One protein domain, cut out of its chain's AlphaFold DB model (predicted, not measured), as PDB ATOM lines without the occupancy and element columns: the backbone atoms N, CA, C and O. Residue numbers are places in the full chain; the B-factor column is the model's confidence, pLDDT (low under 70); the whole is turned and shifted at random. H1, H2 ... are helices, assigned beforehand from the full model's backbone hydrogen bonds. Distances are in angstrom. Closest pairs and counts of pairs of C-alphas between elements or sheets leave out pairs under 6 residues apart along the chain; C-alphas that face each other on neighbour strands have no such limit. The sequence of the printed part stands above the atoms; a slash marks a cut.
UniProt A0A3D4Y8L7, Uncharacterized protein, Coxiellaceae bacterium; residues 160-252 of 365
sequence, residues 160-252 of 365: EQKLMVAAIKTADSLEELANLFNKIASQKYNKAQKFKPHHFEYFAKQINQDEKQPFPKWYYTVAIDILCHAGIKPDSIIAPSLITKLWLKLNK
ATOM      1  N   GLU A 160     -39.175 -39.466  31.857       83.75
ATOM      2  CA  GLU A 160     -40.529 -39.142  32.328       83.75
ATOM      3  C   GLU A 160     -41.638 -40.064  31.775       83.75
ATOM      4  O   GLU A 160     -42.598 -40.370  32.481       83.75
ATOM      5  N   GLN A 161     -41.522 -40.534  30.531       85.38
ATOM      6  CA  GLN A 161     -42.484 -41.438  29.891       85.38
ATOM      7  C   GLN A 161     -42.530 -42.811  30.570       85.38
ATOM      8  O   GLN A 161     -43.589 -43.443  30.571       85.38
ATOM      9  N   LYS A 162     -41.435 -43.249  31.209       85.81
ATOM     10  CA  LYS A 162     -41.397 -44.506  31.974       85.81
ATOM     11  C   LYS A 162     -42.436 -44.521  33.101       85.81
ATOM     12  O   LYS A 162     -43.013 -45.572  33.368       85.81
ATOM     13  N   LEU A 163     -42.751 -43.361  33.691       90.44
ATOM     14  CA  LEU A 163     -43.814 -43.227  34.697       90.44
ATOM     15  C   LEU A 163     -45.197 -43.550  34.129       90.44
ATOM     16  O   LEU A 163     -45.978 -44.244  34.771       90.44
ATOM     17  N   MET A 164     -45.502 -43.058  32.923       89.19
ATOM     18  CA  MET A 164     -46.798 -43.310  32.289       89.19
ATOM     19  C   MET A 164     -46.931 -44.782  31.892       89.19
ATOM     20  O   MET A 164     -47.979 -45.378  32.108       89.19
ATOM     21  N   VAL A 165     -45.854 -45.393  31.381       86.56
ATOM     22  CA  VAL A 165     -45.824 -46.841  31.105       86.56
ATOM     23  C   VAL A 165     -46.075 -47.645  32.369       86.56
ATOM     24  O   VAL A 165     -46.871 -48.579  32.343       86.56
ATOM     25  N   ALA A 166     -45.392 -47.303  33.462       88.38
ATOM     26  CA  ALA A 166     -45.570 -47.989  34.729       88.38
ATOM     27  C   ALA A 166     -47.017 -47.851  35.220       88.38
ATOM     28  O   ALA A 166     -47.646 -48.861  35.496       88.38
ATOM     29  N   ALA A 167     -47.582 -46.639  35.203       90.00
ATOM     30  CA  ALA A 167     -48.970 -46.405  35.596       90.00
ATOM     31  C   ALA A 167     -49.970 -47.213  34.749       90.00
ATOM     32  O   ALA A 167     -50.925 -47.759  35.294       90.00
ATOM     33  N   ILE A 168     -49.730 -47.339  33.437       89.94
ATOM     34  CA  ILE A 168     -50.549 -48.173  32.544       89.94
ATOM     35  C   ILE A 168     -50.445 -49.656  32.908       89.94
ATOM     36  O   ILE A 168     -51.456 -50.344  32.943       89.94
ATOM     37  N   LYS A 169     -49.235 -50.153  33.189       86.75
ATOM     38  CA  LYS A 169     -48.994 -51.567  33.516       86.75
ATOM     39  C   LYS A 169     -49.519 -51.983  34.888       86.75
ATOM     40  O   LYS A 169     -49.717 -53.169  35.110       86.75
ATOM     41  N   THR A 170     -49.666 -51.036  35.809       87.19
ATOM     42  CA  THR A 170     -50.141 -51.297  37.173       87.19
ATOM     43  C   THR A 170     -51.665 -51.318  37.277       87.19
ATOM     44  O   THR A 170     -52.188 -51.804  38.271       87.19
ATOM     45  N   ALA A 171     -52.382 -50.786  36.287       86.88
ATOM     46  CA  ALA A 171     -53.839 -50.784  36.296       86.88
ATOM     47  C   ALA A 171     -54.405 -52.131  35.820       86.88
ATOM     48  O   ALA A 171     -53.937 -52.673  34.820       86.88
ATOM     49  N   ASP A 172     -55.455 -52.619  36.487       85.25
ATOM     50  CA  ASP A 172     -56.156 -53.851  36.091       85.25
ATOM     51  C   ASP A 172     -56.924 -53.664  34.770       85.25
ATOM     52  O   ASP A 172     -57.057 -54.592  33.970       85.25
ATOM     53  N   SER A 173     -57.391 -52.439  34.502       92.00
ATOM     54  CA  SER A 173     -58.029 -52.047  33.242       92.00
ATOM     55  C   SER A 173     -57.734 -50.594  32.851       92.00
ATOM     56  O   SER A 173     -57.434 -49.731  33.684       92.00
ATOM     57  N   LEU A 174     -57.863 -50.288  31.555       90.06
ATOM     58  CA  LEU A 174     -57.711 -48.917  31.059       90.06
ATOM     59  C   LEU A 174     -58.901 -48.020  31.438       90.06
ATOM     60  O   LEU A 174     -58.719 -46.805  31.565       90.06
ATOM     61  N   GLU A 175     -60.096 -48.581  31.653       92.00
ATOM     62  CA  GLU A 175     -61.232 -47.864  32.243       92.00
ATOM     63  C   GLU A 175     -60.918 -47.342  33.644       92.00
ATOM     64  O   GLU A 175     -61.116 -46.155  33.922       92.00
ATOM     65  N   GLU A 176     -60.403 -48.195  34.525       91.19
ATOM     66  CA  GLU A 176     -60.058 -47.801  35.890       91.19
ATOM     67  C   GLU A 176     -58.929 -46.781  35.916       91.19
ATOM     68  O   GLU A 176     -59.026 -45.780  36.632       91.19
ATOM     69  N   LEU A 177     -57.906 -46.968  35.075       93.81
ATOM     70  CA  LEU A 177     -56.832 -45.994  34.926       93.81
ATOM     71  C   LEU A 177     -57.372 -44.628  34.495       93.81
ATOM     72  O   LEU A 177     -57.011 -43.613  35.089       93.81
ATOM     73  N   ALA A 178     -58.253 -44.586  33.492       93.56
ATOM     74  CA  ALA A 178     -58.843 -43.338  33.027       93.56
ATOM     75  C   ALA A 178     -59.680 -42.660  34.119       93.56
ATOM     76  O   ALA A 178     -59.572 -41.446  34.313       93.56
ATOM     77  N   ASN A 179     -60.469 -43.431  34.869       93.62
ATOM     78  CA  ASN A 179     -61.264 -42.923  35.984       93.62
ATOM     79  C   ASN A 179     -60.380 -42.358  37.102       93.62
ATOM     80  O   ASN A 179     -60.610 -41.233  37.550       93.62
ATOM     81  N   LEU A 180     -59.342 -43.090  37.514       94.50
ATOM     82  CA  LEU A 180     -58.415 -42.653  38.556       94.50
ATOM     83  C   LEU A 180     -57.611 -41.426  38.117       94.50
ATOM     84  O   LEU A 180     -57.506 -40.455  38.869       94.50
ATOM     85  N   PHE A 181     -57.101 -41.432  36.886       95.50
ATOM     86  CA  PHE A 181     -56.370 -40.304  36.319       95.50
ATOM     87  C   PHE A 181     -57.238 -39.047  36.300       95.50
ATOM     88  O   PHE A 181     -56.821 -38.001  36.794       95.50
ATOM     89  N   ASN A 182     -58.469 -39.148  35.790       94.50
ATOM     90  CA  ASN A 182     -59.412 -38.032  35.762       94.50
ATOM     91  C   ASN A 182     -59.782 -37.554  37.164       94.50
ATOM     92  O   ASN A 182     -59.883 -36.348  37.389       94.50
ATOM     93  N   LYS A 183     -59.969 -38.477  38.115       94.50
ATOM     94  CA  LYS A 183     -60.261 -38.150  39.512       94.50
ATOM     95  C   LYS A 183     -59.128 -37.328  40.121       94.50
ATOM     96  O   LYS A 183     -59.389 -36.243  40.626       94.50
ATOM     97  N   ILE A 184     -57.879 -37.783  40.013       94.81
ATOM     98  CA  ILE A 184     -56.714 -37.055  40.540       94.81
ATOM     99  C   ILE A 184     -56.549 -35.713  39.813       94.81
ATOM    100  O   ILE A 184     -56.429 -34.670  40.455       94.81
ATOM    101  N   ALA A 185     -56.593 -35.718  38.480       93.88
ATOM    102  CA  ALA A 185     -56.421 -34.520  37.666       93.88
ATOM    103  C   ALA A 185     -57.455 -33.434  38.009       93.88
ATOM    104  O   ALA A 185     -57.082 -32.278  38.205       93.88
ATOM    105  N   SER A 186     -58.733 -33.799  38.137       92.38
ATOM    106  CA  SER A 186     -59.811 -32.851  38.439       92.38
ATOM    107  C   SER A 186     -59.868 -32.459  39.916       92.38
ATOM    108  O   SER A 186     -59.908 -31.271  40.218       92.38
ATOM    109  N   GLN A 187     -59.830 -33.421  40.842       92.31
ATOM    110  CA  GLN A 187     -60.059 -33.161  42.267       92.31
ATOM    111  C   GLN A 187     -58.829 -32.580  42.968       92.31
ATOM    112  O   GLN A 187     -58.975 -31.686  43.797       92.31
ATOM    113  N   LYS A 188     -57.618 -33.057  42.643       92.56
ATOM    114  CA  LYS A 188     -56.376 -32.591  43.286       92.56
ATOM    115  C   LYS A 188     -55.772 -31.384  42.571       92.56
ATOM    116  O   LYS A 188     -55.251 -30.487  43.222       92.56
ATOM    117  N   TYR A 189     -55.841 -31.355  41.239       92.81
ATOM    118  CA  TYR A 189     -55.105 -30.374  40.427       92.81
ATOM    119  C   TYR A 189     -55.975 -29.430  39.595       92.81
ATOM    120  O   TYR A 189     -55.432 -28.619  38.839       92.81
ATOM    121  N   ASN A 190     -57.304 -29.532  39.708       90.44
ATOM    122  CA  ASN A 190     -58.269 -28.724  38.960       90.44
ATOM    123  C   ASN A 190     -57.991 -28.691  37.441       90.44
ATOM    124  O   ASN A 190     -58.082 -27.656  36.776       90.44
ATOM    125  N   LYS A 191     -57.581 -29.832  36.874       90.12
ATOM    126  CA  LYS A 191     -57.370 -30.011  35.434       90.12
ATOM    127  C   LYS A 191     -58.646 -30.556  34.802       90.12
ATOM    128  O   LYS A 191     -59.080 -31.662  35.105       90.12
ATOM    129  N   ALA A 192     -59.221 -29.779  33.886       79.12
ATOM    130  CA  ALA A 192     -60.502 -30.078  33.239       79.12
ATOM    131  C   ALA A 192     -60.431 -31.150  32.131       79.12
ATOM    132  O   ALA A 192     -61.458 -31.529  31.565       79.12
ATOM    133  N   GLN A 193     -59.236 -31.627  31.778       78.50
ATOM    134  CA  GLN A 193     -59.061 -32.558  30.668       78.50
ATOM    135  C   GLN A 193     -59.564 -33.956  31.036       78.50
ATOM    136  O   GLN A 193     -59.058 -34.576  31.967       78.50
ATOM    137  N   LYS A 194     -60.544 -34.456  30.272       84.75
ATOM    138  CA  LYS A 194     -61.101 -35.802  30.439       84.75
ATOM    139  C   LYS A 194     -60.370 -36.805  29.554       84.75
ATOM    140  O   LYS A 194     -60.452 -36.750  28.328       84.75
ATOM    141  N   PHE A 195     -59.699 -37.751  30.188       88.88
ATOM    142  CA  PHE A 195     -59.087 -38.897  29.543       88.88
ATOM    143  C   PHE A 195     -60.082 -40.038  29.366       88.88
ATOM    144  O   PHE A 195     -60.926 -40.280  30.224       88.88
ATOM    145  N   LYS A 196     -59.968 -40.741  28.242       91.44
ATOM    146  CA  LYS A 196     -60.703 -41.966  27.931       91.44
ATOM    147  C   LYS A 196     -59.697 -43.116  27.772       91.44
ATOM    148  O   LYS A 196     -58.537 -42.827  27.473       91.44
ATOM    149  N   PRO A 197     -60.116 -44.388  27.907       89.44
ATOM    150  CA  PRO A 197     -59.223 -45.552  27.804       89.44
ATOM    151  C   PRO A 197     -58.313 -45.539  26.567       89.44
ATOM    152  O   PRO A 197     -57.099 -45.690  26.684       89.44
ATOM    153  N   HIS A 198     -58.862 -45.209  25.393       85.31
ATOM    154  CA  HIS A 198     -58.099 -45.154  24.140       85.31
ATOM    155  C   HIS A 198     -56.969 -44.107  24.126       85.31
ATOM    156  O   HIS A 198     -56.023 -44.248  23.356       85.31
ATOM    157  N   HIS A 199     -57.009 -43.072  24.977       86.06
ATOM    158  CA  HIS A 199     -55.871 -42.157  25.124       86.06
ATOM    159  C   HIS A 199     -54.671 -42.860  25.778       86.06
ATOM    160  O   HIS A 199     -53.530 -42.571  25.428       86.06
ATOM    161  N   PHE A 200     -54.911 -43.806  26.691       85.44
ATOM    162  CA  PHE A 200     -53.857 -44.608  27.317       85.44
ATOM    163  C   PHE A 200     -53.365 -45.732  26.415       85.44
ATOM    164  O   PHE A 200     -52.169 -46.013  26.405       85.44
ATOM    165  N   GLU A 201     -54.235 -46.298  25.578       82.31
ATOM    166  CA  GLU A 201     -53.782 -47.158  24.481       82.31
ATOM    167  C   GLU A 201     -52.866 -46.397  23.526       82.31
ATOM    168  O   GLU A 201     -51.835 -46.917  23.111       82.31
ATOM    169  N   TYR A 202     -53.226 -45.156  23.191       78.94
ATOM    170  CA  TYR A 202     -52.394 -44.292  22.366       78.94
ATOM    171  C   TYR A 202     -51.059 -43.986  23.046       78.94
ATOM    172  O   TYR A 202     -50.027 -44.100  22.393       78.94
ATOM    173  N   PHE A 203     -51.038 -43.713  24.358       75.56
ATOM    174  CA  PHE A 203     -49.784 -43.600  25.111       75.56
ATOM    175  C   PHE A 203     -48.952 -44.876  25.001       75.56
ATOM    176  O   PHE A 203     -47.792 -44.804  24.612       75.56
ATOM    177  N   ALA A 204     -49.537 -46.045  25.263       71.56
ATOM    178  CA  ALA A 204     -48.844 -47.326  25.161       71.56
ATOM    179  C   ALA A 204     -48.329 -47.617  23.736       71.56
ATOM    180  O   ALA A 204     -47.273 -48.227  23.580       71.56
ATOM    181  N   LYS A 205     -49.036 -47.162  22.692       70.19
ATOM    182  CA  LYS A 205     -48.655 -47.330  21.279       70.19
ATOM    183  C   LYS A 205     -47.582 -46.329  20.830       70.19
ATOM    184  O   LYS A 205     -46.606 -46.753  20.222       70.19
ATOM    185  N   GLN A 206     -47.690 -45.047  21.188       63.31
ATOM    186  CA  GLN A 206     -46.675 -44.017  20.901       63.31
ATOM    187  C   GLN A 206     -45.383 -44.205  21.694       63.31
ATOM    188  O   GLN A 206     -44.308 -43.821  21.265       63.31
ATOM    189  N   ILE A 207     -45.450 -44.870  22.839       57.53
ATOM    190  CA  ILE A 207     -44.267 -45.338  23.567       57.53
ATOM    191  C   ILE A 207     -43.463 -46.372  22.748       57.53
ATOM    192  O   ILE A 207     -42.277 -46.572  22.999       57.53
ATOM    193  N   ASN A 208     -44.089 -47.000  21.746       49.47
ATOM    194  CA  ASN A 208     -43.488 -47.989  20.852       49.47
ATOM    195  C   ASN A 208     -43.263 -47.481  19.413       49.47
ATOM    196  O   ASN A 208     -42.706 -48.219  18.601       49.47
ATOM    197  N   GLN A 209     -43.688 -46.261  19.081       44.94
ATOM    198  CA  GLN A 209     -43.586 -45.661  17.749       44.94
ATOM    199  C   GLN A 209     -42.983 -44.266  17.921       44.94
ATOM    200  O   GLN A 209     -43.529 -43.487  18.682       44.94
ATOM    201  N   ASP A 210     -41.869 -43.959  17.249       45.22
ATOM    202  CA  ASP A 210     -41.013 -42.750  17.350       45.22
ATOM    203  C   ASP A 210     -41.695 -41.354  17.210       45.22
ATOM    204  O   ASP A 210     -41.040 -40.345  16.923       45.22
ATOM    205  N   GLU A 211     -43.005 -41.229  17.406       47.66
ATOM    206  CA  GLU A 211     -43.749 -39.982  17.338       47.66
ATOM    207  C   GLU A 211     -43.498 -39.101  18.572       47.66
ATOM    208  O   GLU A 211     -44.017 -39.274  19.676       47.66
ATOM    209  N   LYS A 212     -42.655 -38.096  18.339       50.56
ATOM    210  CA  LYS A 212     -42.154 -37.101  19.290       50.56
ATOM    211  C   LYS A 212     -43.194 -36.047  19.696       50.56
ATOM    212  O   LYS A 212     -42.865 -34.860  19.648       50.56
ATOM    213  N   GLN A 213     -44.409 -36.393  20.122       53.12
ATOM    214  CA  GLN A 213     -45.229 -35.388  20.811       53.12
ATOM    215  C   GLN A 213     -44.910 -35.381  22.313       53.12
ATOM    216  O   GLN A 213     -45.252 -36.323  23.028       53.12
ATOM    217  N   PRO A 214     -44.211 -34.349  22.835       60.75
ATOM    218  CA  PRO A 214     -43.998 -34.240  24.267       60.75
ATOM    219  C   PRO A 214     -45.345 -33.994  24.942       60.75
ATOM    220  O   PRO A 214     -45.977 -32.958  24.735       60.75
ATOM    221  N   PHE A 215     -45.773 -34.935  25.778       73.44
ATOM    222  CA  PHE A 215     -46.961 -34.724  26.589       73.44
ATOM    223  C   PHE A 215     -46.749 -33.571  27.573       73.44
ATOM    224  O   PHE A 215     -45.621 -33.340  28.037       73.44
ATOM    225  N   PRO A 216     -47.824 -32.845  27.926       84.06
ATOM    226  CA  PRO A 216     -47.769 -31.849  28.978       84.06
ATOM    227  C   PRO A 216     -47.141 -32.438  30.243       84.06
ATOM    228  O   PRO A 216     -47.582 -33.467  30.747       84.06
ATOM    229  N   LYS A 217     -46.119 -31.763  30.792       83.94
ATOM    230  CA  LYS A 217     -45.343 -32.279  31.938       83.94
ATOM    231  C   LYS A 217     -46.201 -32.625  33.161       83.94
ATOM    232  O   LYS A 217     -45.811 -33.469  33.958       83.94
ATOM    233  N   TRP A 218     -47.364 -31.989  33.292       89.88
ATOM    234  CA  TRP A 218     -48.306 -32.234  34.377       89.88
ATOM    235  C   TRP A 218     -48.947 -33.632  34.319       89.88
ATOM    236  O   TRP A 218     -49.351 -34.143  35.359       89.88
ATOM    237  N   TYR A 219     -48.987 -34.289  33.151       92.31
ATOM    238  CA  TYR A 219     -49.465 -35.674  33.042       92.31
ATOM    239  C   TYR A 219     -48.593 -36.616  33.878       92.31
ATOM    240  O   TYR A 219     -49.106 -37.501  34.556       92.31
ATOM    241  N   TYR A 220     -47.277 -36.394  33.879       92.81
ATOM    242  CA  TYR A 220     -46.344 -37.204  34.660       92.81
ATOM    243  C   TYR A 220     -46.479 -36.948  36.165       92.81
ATOM    244  O   TYR A 220     -46.270 -37.861  36.954       92.81
ATOM    245  N   THR A 221     -46.896 -35.745  36.578       94.69
ATOM    246  CA  THR A 221     -47.248 -35.457  37.978       94.69
ATOM    247  C   THR A 221     -48.439 -36.297  38.443       94.69
ATOM    248  O   THR A 221     -48.422 -36.826  39.548       94.69
ATOM    249  N   VAL A 222     -49.451 -36.470  37.587       95.25
ATOM    250  CA  VAL A 222     -50.597 -37.346  37.881       95.25
ATOM    251  C   VAL A 222     -50.176 -38.818  37.881       95.25
ATOM    252  O   VAL A 222     -50.585 -39.564  38.764       95.25
ATOM    253  N   ALA A 223     -49.308 -39.234  36.952       94.75
ATOM    254  CA  ALA A 223     -48.773 -40.598  36.925       94.75
ATOM    255  C   ALA A 223     -47.995 -40.950  38.207       94.75
ATOM    256  O   ALA A 223     -48.146 -42.054  38.723       94.75
ATOM    257  N   ILE A 224     -47.224 -40.005  38.760       96.56
ATOM    258  CA  ILE A 224     -46.563 -40.155  40.067       96.56
ATOM    259  C   ILE A 224     -47.590 -40.469  41.163       96.56
ATOM    260  O   ILE A 224     -47.395 -41.418  41.916       96.56
ATOM    261  N   ASP A 225     -48.697 -39.723  41.235       95.56
ATOM    262  CA  ASP A 225     -49.735 -39.987  42.237       95.56
ATOM    263  C   ASP A 225     -50.401 -41.349  42.040       95.56
ATOM    264  O   ASP A 225     -50.662 -42.029  43.026       95.56
ATOM    265  N   ILE A 226     -50.673 -41.757  40.797       95.19
ATOM    266  CA  ILE A 226     -51.264 -43.071  40.495       95.19
ATOM    267  C   ILE A 226     -50.355 -44.195  40.998       95.19
ATOM    268  O   ILE A 226     -50.822 -45.107  41.675       95.19
ATOM    269  N   LEU A 227     -49.052 -44.100  40.729       95.06
ATOM    270  CA  LEU A 227     -48.068 -45.074  41.202       95.06
ATOM    271  C   LEU A 227     -48.016 -45.117  42.733       95.06
ATOM    272  O   LEU A 227     -48.050 -46.201  43.311       95.06
ATOM    273  N   CYS A 228     -48.025 -43.953  43.391       93.75
ATOM    274  CA  CYS A 228     -48.101 -43.878  44.849       93.75
ATOM    275  C   CYS A 228     -49.387 -44.518  45.403       93.75
ATOM    276  O   CYS A 228     -49.313 -45.231  46.400       93.75
ATOM    277  N   HIS A 229     -50.548 -44.311  44.763       92.06
ATOM    278  CA  HIS A 229     -51.811 -44.955  45.164       92.06
ATOM    279  C   HIS A 229     -51.741 -46.481  45.046       92.06
ATOM    280  O   HIS A 229     -52.325 -47.179  45.869       92.06
ATOM    281  N   ALA A 230     -51.000 -46.992  44.063       90.12
ATOM    282  CA  ALA A 230     -50.755 -48.420  43.885       90.12
ATOM    283  C   ALA A 230     -49.620 -48.976  44.773       90.12
ATOM    284  O   ALA A 230     -49.230 -50.131  44.623       90.12
ATOM    285  N   GLY A 231     -49.047 -48.170  45.676       90.31
ATOM    286  CA  GLY A 231     -47.939 -48.579  46.546       90.31
ATOM    287  C   GLY A 231     -46.585 -48.718  45.836       90.31
ATOM    288  O   GLY A 231     -45.629 -49.220  46.428       90.31
ATOM    289  N   ILE A 232     -46.473 -48.263  44.585       92.00
ATOM    290  CA  ILE A 232     -45.229 -48.287  43.814       92.00
ATOM    291  C   ILE A 232     -44.440 -47.008  44.081       92.00
ATOM    292  O   ILE A 232     -44.957 -45.897  43.968       92.00
ATOM    293  N   LYS A 233     -43.154 -47.170  44.397       92.25
ATOM    294  CA  LYS A 233     -42.214 -46.067  44.614       92.25
ATOM    295  C   LYS A 233     -41.758 -45.486  43.270       92.25
ATOM    296  O   LYS A 233     -41.060 -46.177  42.535       92.25
ATOM    297  N   PRO A 234     -42.093 -44.231  42.915       91.88
ATOM    298  CA  PRO A 234     -41.727 -43.684  41.605       91.88
ATOM    299  C   PRO A 234     -40.207 -43.606  41.367       91.88
ATOM    300  O   PRO A 234     -39.753 -43.675  40.226       91.88
ATOM    301  N   ASP A 235     -39.414 -43.506  42.436       90.88
ATOM    302  CA  ASP A 235     -37.942 -43.486  42.436       90.88
ATOM    303  C   ASP A 235     -37.296 -44.839  42.140       90.88
ATOM    304  O   ASP A 235     -36.100 -44.894  41.865       90.88
ATOM    305  N   SER A 236     -38.078 -45.923  42.107       90.88
ATOM    306  CA  SER A 236     -37.621 -47.185  41.526       90.88
ATOM    307  C   SER A 236     -37.748 -47.219  39.997       90.88
ATOM    308  O   SER A 236     -37.330 -48.197  39.384       90.88
ATOM    309  N   ILE A 237     -38.367 -46.202  39.378       88.50
ATOM    310  CA  ILE A 237     -38.620 -46.133  37.929       88.50
ATOM    311  C   ILE A 237     -37.751 -45.056  37.273       88.50
ATOM    312  O   ILE A 237     -37.179 -45.303  36.214       88.50
ATOM    313  N   ILE A 238     -37.660 -43.872  37.889       90.62
ATOM    314  CA  ILE A 238     -36.863 -42.736  37.401       90.62
ATOM    315  C   ILE A 238     -36.073 -42.079  38.539       90.62
ATOM    316  O   ILE A 238     -36.378 -42.266  39.712       90.62
ATOM    317  N   ALA A 239     -35.089 -41.243  38.203       89.44
ATOM    318  CA  ALA A 239     -34.257 -40.571  39.203       89.44
ATOM    319  C   ALA A 239     -35.060 -39.647  40.162       89.44
ATOM    320  O   ALA A 239     -35.904 -38.867  39.696       89.44
ATOM    321  N   PRO A 240     -34.738 -39.620  41.477       90.75
ATOM    322  CA  PRO A 240     -35.371 -38.737  42.471       90.75
ATOM    323  C   PRO A 240     -35.394 -37.250  42.096       90.75
ATOM    324  O   PRO A 240     -36.378 -36.541  42.327       90.75
ATOM    325  N   SER A 241     -34.333 -36.763  41.454       84.81
ATOM    326  CA  SER A 241     -34.241 -35.374  41.007       84.81
ATOM    327  C   SER A 241     -35.252 -35.030  39.915       84.81
ATOM    328  O   SER A 241     -35.816 -33.932  39.899       84.81
ATOM    329  N   LEU A 242     -35.544 -35.975  39.020       91.31
ATOM    330  CA  LEU A 242     -36.560 -35.808  37.986       91.31
ATOM    331  C   LEU A 242     -37.976 -35.893  38.571       91.31
ATOM    332  O   LEU A 242     -38.819 -35.067  38.219       91.31
ATOM    333  N   ILE A 243     -38.210 -36.801  39.523       93.50
ATOM    334  CA  ILE A 243     -39.472 -36.884  40.284       93.50
ATOM    335  C   ILE A 243     -39.767 -35.548  40.943       93.50
ATOM    336  O   ILE A 243     -40.852 -35.005  40.760       93.50
ATOM    337  N   THR A 244     -38.780 -34.975  41.629       91.94
ATOM    338  CA  THR A 244     -38.917 -33.683  42.309       91.94
ATOM    339  C   THR A 244     -39.320 -32.579  41.328       91.94
ATOM    340  O   THR A 244     -40.281 -31.845  41.567       91.94
ATOM    341  N   LYS A 245     -38.653 -32.494  40.167       90.00
ATOM    342  CA  LYS A 245     -38.966 -31.504  39.118       90.00
ATOM    343  C   LYS A 245     -40.378 -31.658  38.551       90.00
ATOM    344  O   LYS A 245     -41.016 -30.650  38.242       90.00
ATOM    345  N   LEU A 246     -40.846 -32.892  38.361       93.56
ATOM    346  CA  LEU A 246     -42.182 -33.185  37.834       93.56
ATOM    347  C   LEU A 246     -43.265 -32.961  38.889       93.56
ATOM    348  O   LEU A 246     -44.291 -32.351  38.593       93.56
ATOM    349  N   TRP A 247     -43.030 -33.389  40.124       95.06
ATOM    350  CA  TRP A 247     -43.951 -33.225  41.243       95.06
ATOM    351  C   TRP A 247     -44.238 -31.746  41.534       95.06
ATOM    352  O   TRP A 247     -45.403 -31.348  41.649       95.06
ATOM    353  N   LEU A 248     -43.195 -30.907  41.518       92.69
ATOM    354  CA  LEU A 248     -43.300 -29.458  41.719       92.69
ATOM    355  C   LEU A 248     -44.203 -28.752  40.699       92.69
ATOM    356  O   LEU A 248     -44.673 -27.652  40.978       92.69
ATOM    357  N   LYS A 249     -44.478 -29.348  39.529       89.81
ATOM    358  CA  LYS A 249     -45.310 -28.706  38.496       89.81
ATOM    359  C   LYS A 249     -46.738 -28.435  38.942       89.81
ATOM    360  O   LYS A 249     -47.321 -27.478  38.442       89.81
ATOM    361  N   LEU A 250     -47.288 -29.260  39.833       91.00
ATOM    362  CA  LEU A 250     -48.651 -29.087  40.341       91.00
ATOM    363  C   LEU A 250     -48.748 -29.066  41.871       91.00
ATOM    364  O   LEU A 250     -49.797 -28.700  42.385       91.00
ATOM    365  N   ASN A 251     -47.690 -29.447  42.596       91.94
ATOM    366  CA  ASN A 251     -47.726 -29.556  44.061       91.94
ATOM    367  C   ASN A 251     -46.930 -28.470  44.792       91.94
ATOM    368  O   ASN A 251     -46.841 -28.501  46.021       91.94
ATOM    369  N   LYS A 252     -46.339 -27.511  44.067       90.25
ATOM    370  CA  LYS A 252     -45.662 -26.374  44.695       90.25
ATOM    371  C   LYS A 252     -46.676 -25.571  45.513       90.25
ATOM    372  O   LYS A 252     -47.673 -25.098  44.974       90.25
TER     373      LYS A 252
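Overview. This is residues 160 to 252 of the 365 residues of an uncharacterized protein of Coxiellaceae bacterium (UniProt A0A3D4Y8L7). What does the model look like? It is a rounded, compact cluster of crossed helices, in which H4 forms the core: H2, the longest helix, crosses one side of it, H5 crosses the opposite side, and H1 packs along a third. H3 packs on H1 and on the start of H2, away from H4, and residues 208 to 213 stick out as a loop. What is it built of? The printed part has 93 residues with five named helices, in the order H1 H2 H3 H4 H5, and no named strand; the class is all helix and the helix packing is mostly crossed. How large is it? The radius of gyration of the C-alphas is 12.3 A, and they span 30 by 30 by 25 A.

Arrangement. What touches the longest helix? H2, residues 174 to 187, touches H4, residues 217 to 229, with residues 180 to 185 alone; the closest C-alphas, of Ala 185 and Val 222, are 6.5 A apart, and at 71 degrees the two are only just about perpendicular. With residues 174 to 178 alone H2 touches H3, residues 197 to 206, about perpendicular at 78 degrees, closest at the C-alphas of Leu 174 and Pro 197, 4.9 A. H2 and H1, residues 160 to 170, only just touch, and only at the corner, with 3 pairs of C-alphas within 8 A, the closest Ile 168 and Leu 177 at 7.1 A. What else touches H4? H1 runs the same way at 37 degrees, only just a steep tilt, with the C-alphas of Met 164 and Ala 223 closest at 5.7 A. H5, residues 240 to 251, touches H4 about perpendicular at 77 degrees, closest at the C-alphas of Thr 221 and Trp 247, 5.1 A; H5 is apart from H2 and H3. How do the backbones run? Every O i to N i+4 pair is within hydrogen-bond range in H2 and H3, against 6 of 7 in H1, 8 of 9 in H4 and 6 of 8 in H5.

Along the chain. How long are the helices? From first to last C-alpha H2 measures 19.5 A, H4 19.4 A, H1 16.2 A, H5 15.5 A and H3 14.4 A. Where are the anchor points? C-alpha 174 of H2 is at (-57.711, -48.917, 31.059), C-alpha 160 of H1 at (-40.529, -39.142, 32.328) and C-alpha 251 of H5 at (-47.726, -29.556, 44.061).

Size, cuts and confidence. How far does it reach? The two C-alphas farthest apart, of Gln 209 and Lys 252, are 33.2 A apart. Are there cuts or long links? The printed part has no cut; the link H1 to H2 is tight and the others are short. Where is confidence low? Residues 206 to 214 are under 70 in pLDDT, against a mean of 85.8 for the printed part.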